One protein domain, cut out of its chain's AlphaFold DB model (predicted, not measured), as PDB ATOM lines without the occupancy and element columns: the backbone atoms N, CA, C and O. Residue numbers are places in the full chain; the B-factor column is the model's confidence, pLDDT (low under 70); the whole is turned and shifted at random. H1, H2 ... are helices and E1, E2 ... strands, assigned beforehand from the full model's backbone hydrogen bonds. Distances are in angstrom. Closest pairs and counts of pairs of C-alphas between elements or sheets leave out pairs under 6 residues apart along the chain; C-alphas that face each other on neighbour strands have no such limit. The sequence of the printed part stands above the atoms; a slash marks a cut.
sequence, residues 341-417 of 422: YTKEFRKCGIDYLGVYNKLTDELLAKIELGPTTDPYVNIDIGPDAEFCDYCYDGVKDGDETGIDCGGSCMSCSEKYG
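Overview. This is residues 341 to 417 of the 422 residues of an uncharacterized protein of Candidatus Pacearchaeota archaeon (UniProt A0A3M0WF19). A strongly twisted four-stranded sheet makes one lobe, and residues 382 to 388 lead from it to a second lobe, mostly loop, with the tiny helices H1 and H2. The 77 printed residues, under half in named elements, run E1 E2 E3 E4 H1 H2; the sheet, in order E1 E2 E3 E4, is a meander, each strand the antiparallel neighbour of the one before. The class is mixed; the whole is loose, radius of gyration of the C-alphas 14.7 A, spanning 39 by 37 by 15 A.

Arrangement. Start at E1, residues 341 to 347, a hairpin with E2, residues 350 to 357; N 343 and O 354 are 3.0 A apart, within hydrogen-bond range. E2 and E3, residues 363 to 369, form the next hairpin, with N 353 and O 367 at 2.9 A. E3 and E4, residues 377 to 381, form the third, with N 366 and O 380 at 2.9 A. H1, residues 389 to 392, and H2, residues 412 to 416, are not on the sheet and are apart from each other. Every O i to N i+4 pair is within range in H2; H1 is too short for one.

Along the chain. Find C-alpha 341 at (3.000, 47.467, -11.186), where E1 begins its 18.4 A; E2 spans 21.5 A, E3 17.2 A, E4 12.7 A. H2 ends at C-alpha 416, (40.557, 52.425, -20.380).

Size, cuts and confidence. The farthest C-alphas, of Thr 373 and Gly 417, are 45.0 A apart. The printed part has no cut; the H1 to H2 link is long, 19 residues. Residues 383 and 417 have pLDDT under 70.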
ATOM      1  N   TYR A 341       3.200  48.833 -10.696       78.19
ATOM      2  CA  TYR A 341       3.000  47.467 -11.186       78.19
ATOM      3  C   TYR A 341       4.294  46.670 -11.064       78.19
ATOM      4  O   TYR A 341       5.377  47.249 -11.015       78.19
ATOM      5  N   THR A 342       4.183  45.347 -11.011       81.88
ATOM      6  CA  THR A 342       5.340  44.459 -10.912       81.88
ATOM      7  C   THR A 342       5.578  43.702 -12.212       81.88
ATOM      8  O   THR A 342       4.634  43.377 -12.938       81.88
ATOM      9  N   LYS A 343       6.848  43.450 -12.533       82.12
ATOM     10  CA  LYS A 343       7.263  42.648 -13.688       82.12
ATOM     11  C   LYS A 343       8.589  41.952 -13.388       82.12
ATOM     12  O   LYS A 343       9.509  42.576 -12.870       82.12
ATOM     13  N   GLU A 344       8.686  40.678 -13.752       84.50
ATOM     14  CA  GLU A 344       9.928  39.911 -13.657       84.50
ATOM     15  C   GLU A 344      10.918  40.311 -14.758       84.50
ATOM     16  O   GLU A 344      10.538  40.537 -15.915       84.50
ATOM     17  N   PHE A 345      12.195  40.396 -14.398       84.19
ATOM     18  CA  PHE A 345      13.289  40.630 -15.334       84.19
ATOM     19  C   PHE A 345      14.580  39.989 -14.824       84.19
ATOM     20  O   PHE A 345      14.742  39.767 -13.628       84.19
ATOM     21  N   ARG A 346      15.514  39.715 -15.735       83.62
ATOM     22  CA  ARG A 346      16.813  39.125 -15.407       83.62
ATOM     23  C   ARG A 346      17.921  40.149 -15.593       83.62
ATOM     24  O   ARG A 346      17.997  40.762 -16.658       83.62
ATOM     25  N   LYS A 347      18.788  40.312 -14.594       81.88
ATOM     26  CA  LYS A 347      19.950  41.210 -14.646       81.88
ATOM     27  C   LYS A 347      21.116  40.609 -13.867       81.88
ATOM     28  O   LYS A 347      20.905  39.993 -12.832       81.88
ATOM     29  N   CYS A 348      22.339  40.737 -14.382       81.31
ATOM     30  CA  CYS A 348      23.540  40.172 -13.749       81.31
ATOM     31  C   CYS A 348      23.427  38.659 -13.448       81.31
ATOM     32  O   CYS A 348      23.973  38.165 -12.470       81.31
ATOM     33  N   GLY A 349      22.667  37.916 -14.264       77.19
ATOM     34  CA  GLY A 349      22.423  36.485 -14.065       77.19
ATOM     35  C   GLY A 349      21.346  36.131 -13.032       77.19
ATOM     36  O   GLY A 349      20.952  34.964 -13.005       77.19
ATOM     37  N   ILE A 350      20.825  37.112 -12.289       80.06
ATOM     38  CA  ILE A 350      19.827  36.975 -11.221       80.06
ATOM     39  C   ILE A 350      18.443  37.395 -11.741       80.06
ATOM     40  O   ILE A 350      18.322  38.366 -12.496       80.06
ATOM     41  N   ASP A 351      17.405  36.650 -11.362       82.81
ATOM     42  CA  ASP A 351      16.011  36.982 -11.665       82.81
ATOM     43  C   ASP A 351      15.435  37.866 -10.549       82.81
ATOM     44  O   ASP A 351      15.452  37.506  -9.371       82.81
ATOM     45  N   TYR A 352      14.925  39.036 -10.924       86.56
ATOM     46  CA  TYR A 352      14.349  40.026 -10.021       86.56
ATOM     47  C   TYR A 352      12.867  40.239 -10.315       86.56
ATOM     48  O   TYR A 352      12.428  40.235 -11.469       86.56
ATOM     49  N   LEU A 353      12.106  40.552  -9.269       86.88
ATOM     50  CA  LEU A 353      10.788  41.159  -9.384       86.88
ATOM     51  C   LEU A 353      10.935  42.684  -9.297       86.88
ATOM     52  O   LEU A 353      11.185  43.241  -8.229       86.88
ATOM     53  N   GLY A 354      10.797  43.367 -10.432       85.56
ATOM     54  CA  GLY A 354      10.849  44.826 -10.502       85.56
ATOM     55  C   GLY A 354       9.513  45.459 -10.136       85.56
ATOM     56  O   GLY A 354       8.463  44.995 -10.581       85.56
ATOM     57  N   VAL A 355       9.555  46.535  -9.356       86.94
ATOM     58  CA  VAL A 355       8.423  47.410  -9.035       86.94
ATOM     59  C   VAL A 355       8.577  48.683  -9.855       86.94
ATOM     60  O   VAL A 355       9.545  49.419  -9.685       86.94
ATOM     61  N   TYR A 356       7.617  48.954 -10.732       81.00
ATOM     62  CA  TYR A 356       7.664  50.067 -11.675       81.00
ATOM     63  C   TYR A 356       6.580  51.092 -11.371       81.00
ATOM     64  O   TYR A 356       5.446  50.743 -11.029       81.00
ATOM     65  N   ASN A 357       6.907  52.367 -11.563       81.00
ATOM     66  CA  ASN A 357       5.939  53.449 -11.563       81.00
ATOM     67  C   ASN A 357       4.997  53.286 -12.758       81.00
ATOM     68  O   ASN A 357       5.413  53.258 -13.915       81.00
ATOM     69  N   LYS A 358       3.697  53.217 -12.498       76.44
ATOM     70  CA  LYS A 358       2.694  52.962 -13.527       76.44
ATOM     71  C   LYS A 358       2.442  54.131 -14.461       76.44
ATOM     72  O   LYS A 358       1.844  53.918 -15.507       76.44
ATOM     73  N   LEU A 359       2.842  55.348 -14.104       71.06
ATOM     74  CA  LEU A 359       2.737  56.530 -14.960       71.06
ATOM     75  C   LEU A 359       3.981  56.700 -15.830       71.06
ATOM     76  O   LEU A 359       3.847  56.920 -17.034       71.06
ATOM     77  N   THR A 360       5.171  56.551 -15.252       78.31
ATOM     78  CA  THR A 360       6.440  56.838 -15.941       78.31
ATOM     79  C   THR A 360       7.133  55.603 -16.519       78.31
ATOM     80  O   THR A 360       8.017  55.767 -17.348       78.31
ATOM     81  N   ASP A 361       6.711  54.388 -16.146       78.88
ATOM     82  CA  ASP A 361       7.421  53.121 -16.420       78.88
ATOM     83  C   ASP A 361       8.855  53.068 -15.849       78.88
ATOM     84  O   ASP A 361       9.665  52.232 -16.239       78.88
ATOM     85  N   GLU A 362       9.164  53.938 -14.887       84.25
ATOM     86  CA  GLU A 362      10.447  53.985 -14.183       84.25
ATOM     87  C   GLU A 362      10.549  52.866 -13.135       84.25
ATOM     88  O   GLU A 362       9.579  52.606 -12.418       84.25
ATOM     89  N   LEU A 363      11.712  52.212 -13.024       84.06
ATOM     90  CA  LEU A 363      11.978  51.223 -11.974       84.06
ATOM     91  C   LEU A 363      12.144  51.936 -10.625       84.06
ATOM     92  O   LEU A 363      13.019  52.781 -10.473       84.06
ATOM     93  N   LEU A 364      11.313  51.578  -9.649       87.19
ATOM     94  CA  LEU A 364      11.332  52.139  -8.296       87.19
ATOM     95  C   LEU A 364      12.083  51.247  -7.303       87.19
ATOM     96  O   LEU A 364      12.725  51.745  -6.380       87.19
ATOM     97  N   ALA A 365      11.950  49.929  -7.460       89.00
ATOM     98  CA  ALA A 365      12.609  48.944  -6.615       89.00
ATOM     99  C   ALA A 365      12.797  47.623  -7.366       89.00
ATOM    100  O   ALA A 365      11.999  47.286  -8.244       89.00
ATOM    101  N   LYS A 366      13.806  46.844  -6.983       87.19
ATOM    102  CA  LYS A 366      13.994  45.453  -7.420       87.19
ATOM    103  C   LYS A 366      14.004  44.542  -6.199       87.19
ATOM    104  O   LYS A 366      14.572  44.878  -5.162       87.19
ATOM    105  N   ILE A 367      13.341  43.403  -6.328       87.38
ATOM    106  CA  ILE A 367      13.214  42.417  -5.261       87.38
ATOM    107  C   ILE A 367      13.865  41.131  -5.744       87.38
ATOM    108  O   ILE A 367      13.457  40.566  -6.756       87.38
ATOM    109  N   GLU A 368      14.880  40.685  -5.021       84.88
ATOM    110  CA  GLU A 368      15.498  39.377  -5.198       84.88
ATOM    111  C   GLU A 368      14.829  38.385  -4.250       84.88
ATOM    112  O   GLU A 368      14.652  38.669  -3.059       84.88
ATOM    113  N   LEU A 369      14.467  37.224  -4.783       78.25
ATOM    114  CA  LEU A 369      13.872  36.138  -4.019       78.25
ATOM    115  C   LEU A 369      14.864  34.980  -3.949       78.25
ATOM    116  O   LEU A 369      15.345  34.495  -4.972       78.25
ATOM    117  N   GLY A 370      15.154  34.540  -2.728       75.44
ATOM    118  CA  GLY A 370      16.005  33.389  -2.478       75.44
ATOM    119  C   GLY A 370      15.381  32.067  -2.937       75.44
ATOM    120  O   GLY A 370      14.168  31.975  -3.152       75.44
ATOM    121  N   PRO A 371      16.196  31.008  -3.070       76.69
ATOM    122  CA  PRO A 371      15.713  29.681  -3.429       76.69
ATOM    123  C   PRO A 371      14.748  29.130  -2.372       76.69
ATOM    124  O   PRO A 371      14.866  29.410  -1.183       76.69
ATOM    125  N   THR A 372      13.837  28.241  -2.780       73.31
ATOM    126  CA  THR A 372      12.828  27.640  -1.880       73.31
ATOM    127  C   THR A 372      13.424  26.862  -0.703       73.31
ATOM    128  O   THR A 372      12.730  26.582   0.267       73.31
ATOM    129  N   THR A 373      14.692  26.455  -0.803       77.31
ATOM    130  CA  THR A 373      15.421  25.723   0.241       77.31
ATOM    131  C   THR A 373      15.976  26.622   1.343       77.31
ATOM    132  O   THR A 373      16.215  26.127   2.439       77.31
ATOM    133  N   ASP A 374      16.204  27.905   1.049       75.62
ATOM    134  CA  ASP A 374      16.673  28.921   1.997       75.62
ATOM    135  C   ASP A 374      16.084  30.284   1.591       75.62
ATOM    136  O   ASP A 374      16.702  31.040   0.832       75.62
ATOM    137  N   PRO A 375      14.825  30.553   1.979       77.00
ATOM    138  CA  PRO A 375      14.093  31.694   1.468       77.00
ATOM    139  C   PRO A 375      14.565  32.989   2.122       77.00
ATOM    140  O   PRO A 375      14.486  33.171   3.337       77.00
ATOM    141  N   TYR A 376      14.976  33.932   1.286       77.62
ATOM    142  CA  TYR A 376      15.240  35.307   1.679       77.62
ATOM    143  C   TYR A 376      14.558  36.270   0.711       77.62
ATOM    144  O   TYR A 376      14.197  35.908  -0.409       77.62
ATOM    145  N   VAL A 377      14.382  37.507   1.160       81.75
ATOM    146  CA  VAL A 377      13.909  38.608   0.325       81.75
ATOM    147  C   VAL A 377      14.902  39.742   0.486       81.75
ATOM    148  O   VAL A 377      15.109  40.224   1.600       81.75
ATOM    149  N   ASN A 378      15.511  40.161  -0.617       80.00
ATOM    150  CA  ASN A 378      16.371  41.335  -0.650       80.00
ATOM    151  C   ASN A 378      15.674  42.417  -1.478       80.00
ATOM    152  O   ASN A 378      15.316  42.186  -2.631       80.00
ATOM    153  N   ILE A 379      15.416  43.571  -0.863       84.56
ATOM    154  CA  ILE A 379      14.686  44.677  -1.488       84.56
ATOM    155  C   ILE A 379      15.659  45.831  -1.655       84.56
ATOM    156  O   ILE A 379      16.097  46.419  -0.667       84.56
ATOM    157  N   ASP A 380      15.948  46.170  -2.903       82.75
ATOM    158  CA  ASP A 380      16.735  47.345  -3.252       82.75
ATOM    159  C   ASP A 380      15.789  48.441  -3.760       82.75
ATOM    160  O   ASP A 380      15.027  48.230  -4.710       82.75
ATOM    161  N   ILE A 381      15.791  49.587  -3.073       83.50
ATOM    162  CA  ILE A 381      14.934  50.745  -3.350       83.50
ATOM    163  C   ILE A 381      15.835  51.888  -3.795       83.50
ATOM    164  O   ILE A 381      16.577  52.456  -2.993       83.50
ATOM    165  N   GLY A 382      15.724  52.267  -5.060       73.62
ATOM    166  CA  GLY A 382      16.581  53.286  -5.640       73.62
ATOM    167  C   GLY A 382      16.677  53.160  -7.155       73.62
ATOM    168  O   GLY A 382      16.130  52.218  -7.735       73.62
ATOM    169  N   PRO A 383      17.351  54.124  -7.805       67.19
ATOM    170  CA  PRO A 383      17.628  54.035  -9.229       67.19
ATOM    171  C   PRO A 383      18.429  52.765  -9.520       67.19
ATOM    172  O   PRO A 383      19.305  52.379  -8.744       67.19
ATOM    173  N   ASP A 384      18.126  52.122 -10.645       70.88
ATOM    174  CA  ASP A 384      18.850  50.926 -11.063       70.88
ATOM    175  C   ASP A 384      20.334  51.264 -11.256       70.88
ATOM    176  O   ASP A 384      20.674  52.153 -12.040       70.88
ATOM    177  N   ALA A 385      21.216  50.567 -10.537       71.31
ATOM    178  CA  ALA A 385      22.648  50.661 -10.775       71.31
ATOM    179  C   ALA A 385      22.915  50.243 -12.226       71.31
ATOM    180  O   ALA A 385      22.522  49.153 -12.639       71.31
ATOM    181  N   GLU A 386      23.537  51.114 -13.020       72.31
ATOM    182  CA  GLU A 386      23.712  50.898 -14.463       72.31
ATOM    183  C   GLU A 386      24.509  49.618 -14.760       72.31
ATOM    184  O   GLU A 386      24.219  48.915 -15.727       72.31
ATOM    185  N   PHE A 387      25.421  49.256 -13.856       78.25
ATOM    186  CA  PHE A 387      26.331  48.125 -13.985       78.25
ATOM    187  C   PHE A 387      26.241  47.180 -12.778       78.25
ATOM    188  O   PHE A 387      25.785  47.563 -11.701       78.25
ATOM    189  N   CYS A 388      26.645  45.927 -12.982       80.69
ATOM    190  CA  CYS A 388      26.686  44.897 -11.945       80.69
ATOM    191  C   CYS A 388      27.838  45.138 -10.954       80.69
ATOM    192  O   CYS A 388      28.829  45.769 -11.309       80.69
ATOM    193  N   ASP A 389      27.747  44.593  -9.736       82.38
ATOM    194  CA  ASP A 389      28.796  44.758  -8.711       82.38
ATOM    195  C   ASP A 389      30.163  44.228  -9.165       82.38
ATOM    196  O   ASP A 389      31.192  44.816  -8.840       82.38
ATOM    197  N   TYR A 390      30.157  43.158  -9.966       81.19
ATOM    198  CA  TYR A 390      31.366  42.566 -10.531       81.19
ATOM    199  C   TYR A 390      32.075  43.471 -11.551       81.19
ATOM    200  O   TYR A 390      33.251  43.297 -11.806       81.19
ATOM    201  N   CYS A 391      31.418  44.532 -12.035       84.00
ATOM    202  CA  CYS A 391      32.026  45.525 -12.924       84.00
ATOM    203  C   CYS A 391      33.027  46.474 -12.232       84.00
ATOM    204  O   CYS A 391      33.429  47.486 -12.827       84.00
ATOM    205  N   TYR A 392      33.369  46.226 -10.963       85.62
ATOM    206  CA  TYR A 392      34.187  47.106 -10.123       85.62
ATOM    207  C   TYR A 392      35.084  46.360  -9.120       85.62
ATOM    208  O   TYR A 392      35.653  47.006  -8.232       85.62
ATOM    209  N   ASP A 393      35.184  45.034  -9.197       84.19
ATOM    210  CA  ASP A 393      35.841  44.216  -8.176       84.19
ATOM    211  C   ASP A 393      37.327  43.915  -8.467       84.19
ATOM    212  O   ASP A 393      38.042  43.374  -7.614       84.19
ATOM    213  N   GLY A 394      37.835  44.347  -9.623       84.62
ATOM    214  CA  GLY A 394      39.220  44.180 -10.052       84.62
ATOM    215  C   GLY A 394      39.522  42.801 -10.635       84.62
ATOM    216  O   GLY A 394      40.692  42.497 -10.901       84.62
ATOM    217  N   VAL A 395      38.508  41.958 -10.817       87.19
ATOM    218  CA  VAL A 395      38.604  40.605 -11.360       87.19
ATOM    219  C   VAL A 395      37.895  40.575 -12.717       87.19
ATOM    220  O   VAL A 395      37.185  41.493 -13.091       87.19
ATOM    221  N   LYS A 396      38.200  39.570 -13.544       86.50
ATOM    222  CA  LYS A 396      37.431  39.307 -14.764       86.50
ATOM    223  C   LYS A 396      36.528  38.112 -14.515       86.50
ATOM    224  O   LYS A 396      36.997  36.970 -14.578       86.50
ATOM    225  N   ASP A 397      35.262  38.368 -14.261       84.81
ATOM    226  CA  ASP A 397      34.231  37.364 -14.017       84.81
ATOM    227  C   ASP A 397      32.920  37.744 -14.743       84.81
ATOM    228  O   ASP A 397      32.946  38.454 -15.748       84.81
ATOM    229  N   GLY A 398      31.785  37.147 -14.361       84.25
ATOM    230  CA  GLY A 398      30.496  37.429 -15.004       84.25
ATOM    231  C   GLY A 398      30.489  37.221 -16.529       84.25
ATOM    232  O   GLY A 398      30.842  36.146 -17.027       84.25
ATOM    233  N   ASP A 399      30.037  38.238 -17.268       85.00
ATOM    234  CA  ASP A 399      30.025  38.278 -18.739       85.00
ATOM    235  C   ASP A 399      31.046  39.269 -19.334       85.00
ATOM    236  O   ASP A 399      30.960  39.646 -20.509       85.00
ATOM    237  N   GLU A 400      32.045  39.656 -18.541       90.00
ATOM    238  CA  GLU A 400      33.014  40.676 -18.906       90.00
ATOM    239  C   GLU A 400      33.963  40.252 -20.028       90.00
ATOM    240  O   GLU A 400      34.429  39.110 -20.142       90.00
ATOM    241  N   THR A 401      34.344  41.221 -20.859       88.75
ATOM    242  CA  THR A 401      35.313  41.001 -21.946       88.75
ATOM    243  C   THR A 401      36.738  41.406 -21.555       88.75
ATOM    244  O   THR A 401      37.694  40.785 -22.031       88.75
ATOM    245  N   GLY A 402      36.888  42.351 -20.623       87.00
ATOM    246  CA  GLY A 402      38.131  42.751 -19.953       87.00
ATOM    247  C   GLY A 402      37.912  42.865 -18.440       87.00
ATOM    248  O   GLY A 402      36.805  42.615 -17.997       87.00
ATOM    249  N   ILE A 403      38.948  43.186 -17.657       88.94
ATOM    250  CA  ILE A 403      38.802  43.313 -16.193       88.94
ATOM    251  C   ILE A 403      37.838  44.459 -15.900       88.94
ATOM    252  O   ILE A 403      38.110  45.602 -16.288       88.94
ATOM    253  N   ASP A 404      36.738  44.154 -15.219       85.31
ATOM    254  CA  ASP A 404      35.718  45.108 -14.833       85.31
ATOM    255  C   ASP A 404      35.090  45.866 -16.047       85.31
ATOM    256  O   ASP A 404      34.766  47.061 -15.945       85.31
ATOM    257  N   CYS A 405      35.058  45.278 -17.258       88.19
ATOM    258  CA  CYS A 405      34.549  45.951 -18.470       88.19
ATOM    259  C   CYS A 405      34.035  45.041 -19.604       88.19
ATOM    260  O   CYS A 405      34.519  43.938 -19.879       88.19
ATOM    261  N   GLY A 406      33.106  45.597 -20.384       83.81
ATOM    262  CA  GLY A 406      32.395  44.937 -21.477       83.81
ATOM    263  C   GLY A 406      31.367  43.913 -20.993       83.81
ATOM    264  O   GLY A 406      31.239  43.672 -19.801       83.81
ATOM    265  N   GLY A 407      30.604  43.335 -21.924       84.75
ATOM    266  CA  GLY A 407      29.435  42.528 -21.557       84.75
ATOM    267  C   GLY A 407      28.318  43.409 -20.995       84.75
ATOM    268  O   GLY A 407      27.905  44.363 -21.658       84.75
ATOM    269  N   SER A 408      27.858  43.098 -19.783       81.62
ATOM    270  CA  SER A 408      26.894  43.893 -19.010       81.62
ATOM    271  C   SER A 408      27.533  45.086 -18.283       81.62
ATOM    272  O   SER A 408      26.814  45.874 -17.673       81.62
ATOM    273  N   CYS A 409      28.861  45.231 -18.342       83.62
ATOM    274  CA  CYS A 409      29.620  46.354 -17.788       83.62
ATOM    275  C   CYS A 409      29.863  47.464 -18.826       83.62
ATOM    276  O   CYS A 409      29.603  47.295 -20.020       83.62
ATOM    277  N   MET A 410      30.415  48.605 -18.393       86.62
ATOM    278  CA  MET A 410      30.775  49.698 -19.310       86.62
ATOM    279  C   MET A 410      31.758  49.215 -20.385       86.62
ATOM    280  O   MET A 410      32.562  48.314 -20.128       86.62
ATOM    281  N   SER A 411      31.751  49.811 -21.582       89.12
ATOM    282  CA  SER A 411      32.637  49.333 -22.648       89.12
ATOM    283  C   SER A 411      34.113  49.467 -22.251       89.12
ATOM    284  O   SER A 411      34.536  50.469 -21.670       89.12
ATOM    285  N   CYS A 412      34.940  48.474 -22.593       86.44
ATOM    286  CA  CYS A 412      36.371  48.523 -22.271       86.44
ATOM    287  C   CYS A 412      37.093  49.709 -22.931       86.44
ATOM    288  O   CYS A 412      38.061  50.225 -22.380       86.44
ATOM    289  N   SER A 413      36.607  50.167 -24.087       85.81
ATOM    290  CA  SER A 413      37.101  51.370 -24.763       85.81
ATOM    291  C   SER A 413      36.832  52.652 -23.977       85.81
ATOM    292  O   SER A 413      37.677  53.543 -23.959       85.81
ATOM    293  N   GLU A 414      35.676  52.753 -23.321       84.25
ATOM    294  CA  GLU A 414      35.350  53.894 -22.460       84.25
ATOM    295  C   GLU A 414      36.085  53.801 -21.124       84.25
ATOM    296  O   GLU A 414      36.556  54.819 -20.622       84.25
ATOM    297  N   LYS A 415      36.238  52.590 -20.572       79.94
ATOM    298  CA  LYS A 415      36.897  52.382 -19.280       79.94
ATOM    299  C   LYS A 415      38.383  52.721 -19.295       79.94
ATOM    300  O   LYS A 415      38.871  53.385 -18.384       79.94
ATOM    301  N   TYR A 416      39.107  52.241 -20.303       81.88
ATOM    302  CA  TYR A 416      40.557  52.425 -20.380       81.88
ATOM    303  C   TYR A 416      40.977  53.653 -21.187       81.88
ATOM    304  O   TYR A 416      42.165  53.962 -21.237       81.88
ATOM    305  N   GLY A 417      40.016  54.377 -21.770       65.19
ATOM    306  CA  GLY A 417      40.276  55.529 -22.621       65.19
ATOM    307  C   GLY A 417      40.991  55.148 -23.921       65.19
ATOM    308  O   GLY A 417      41.773  54.203 -24.007       65.19
TER     309      GLY A 417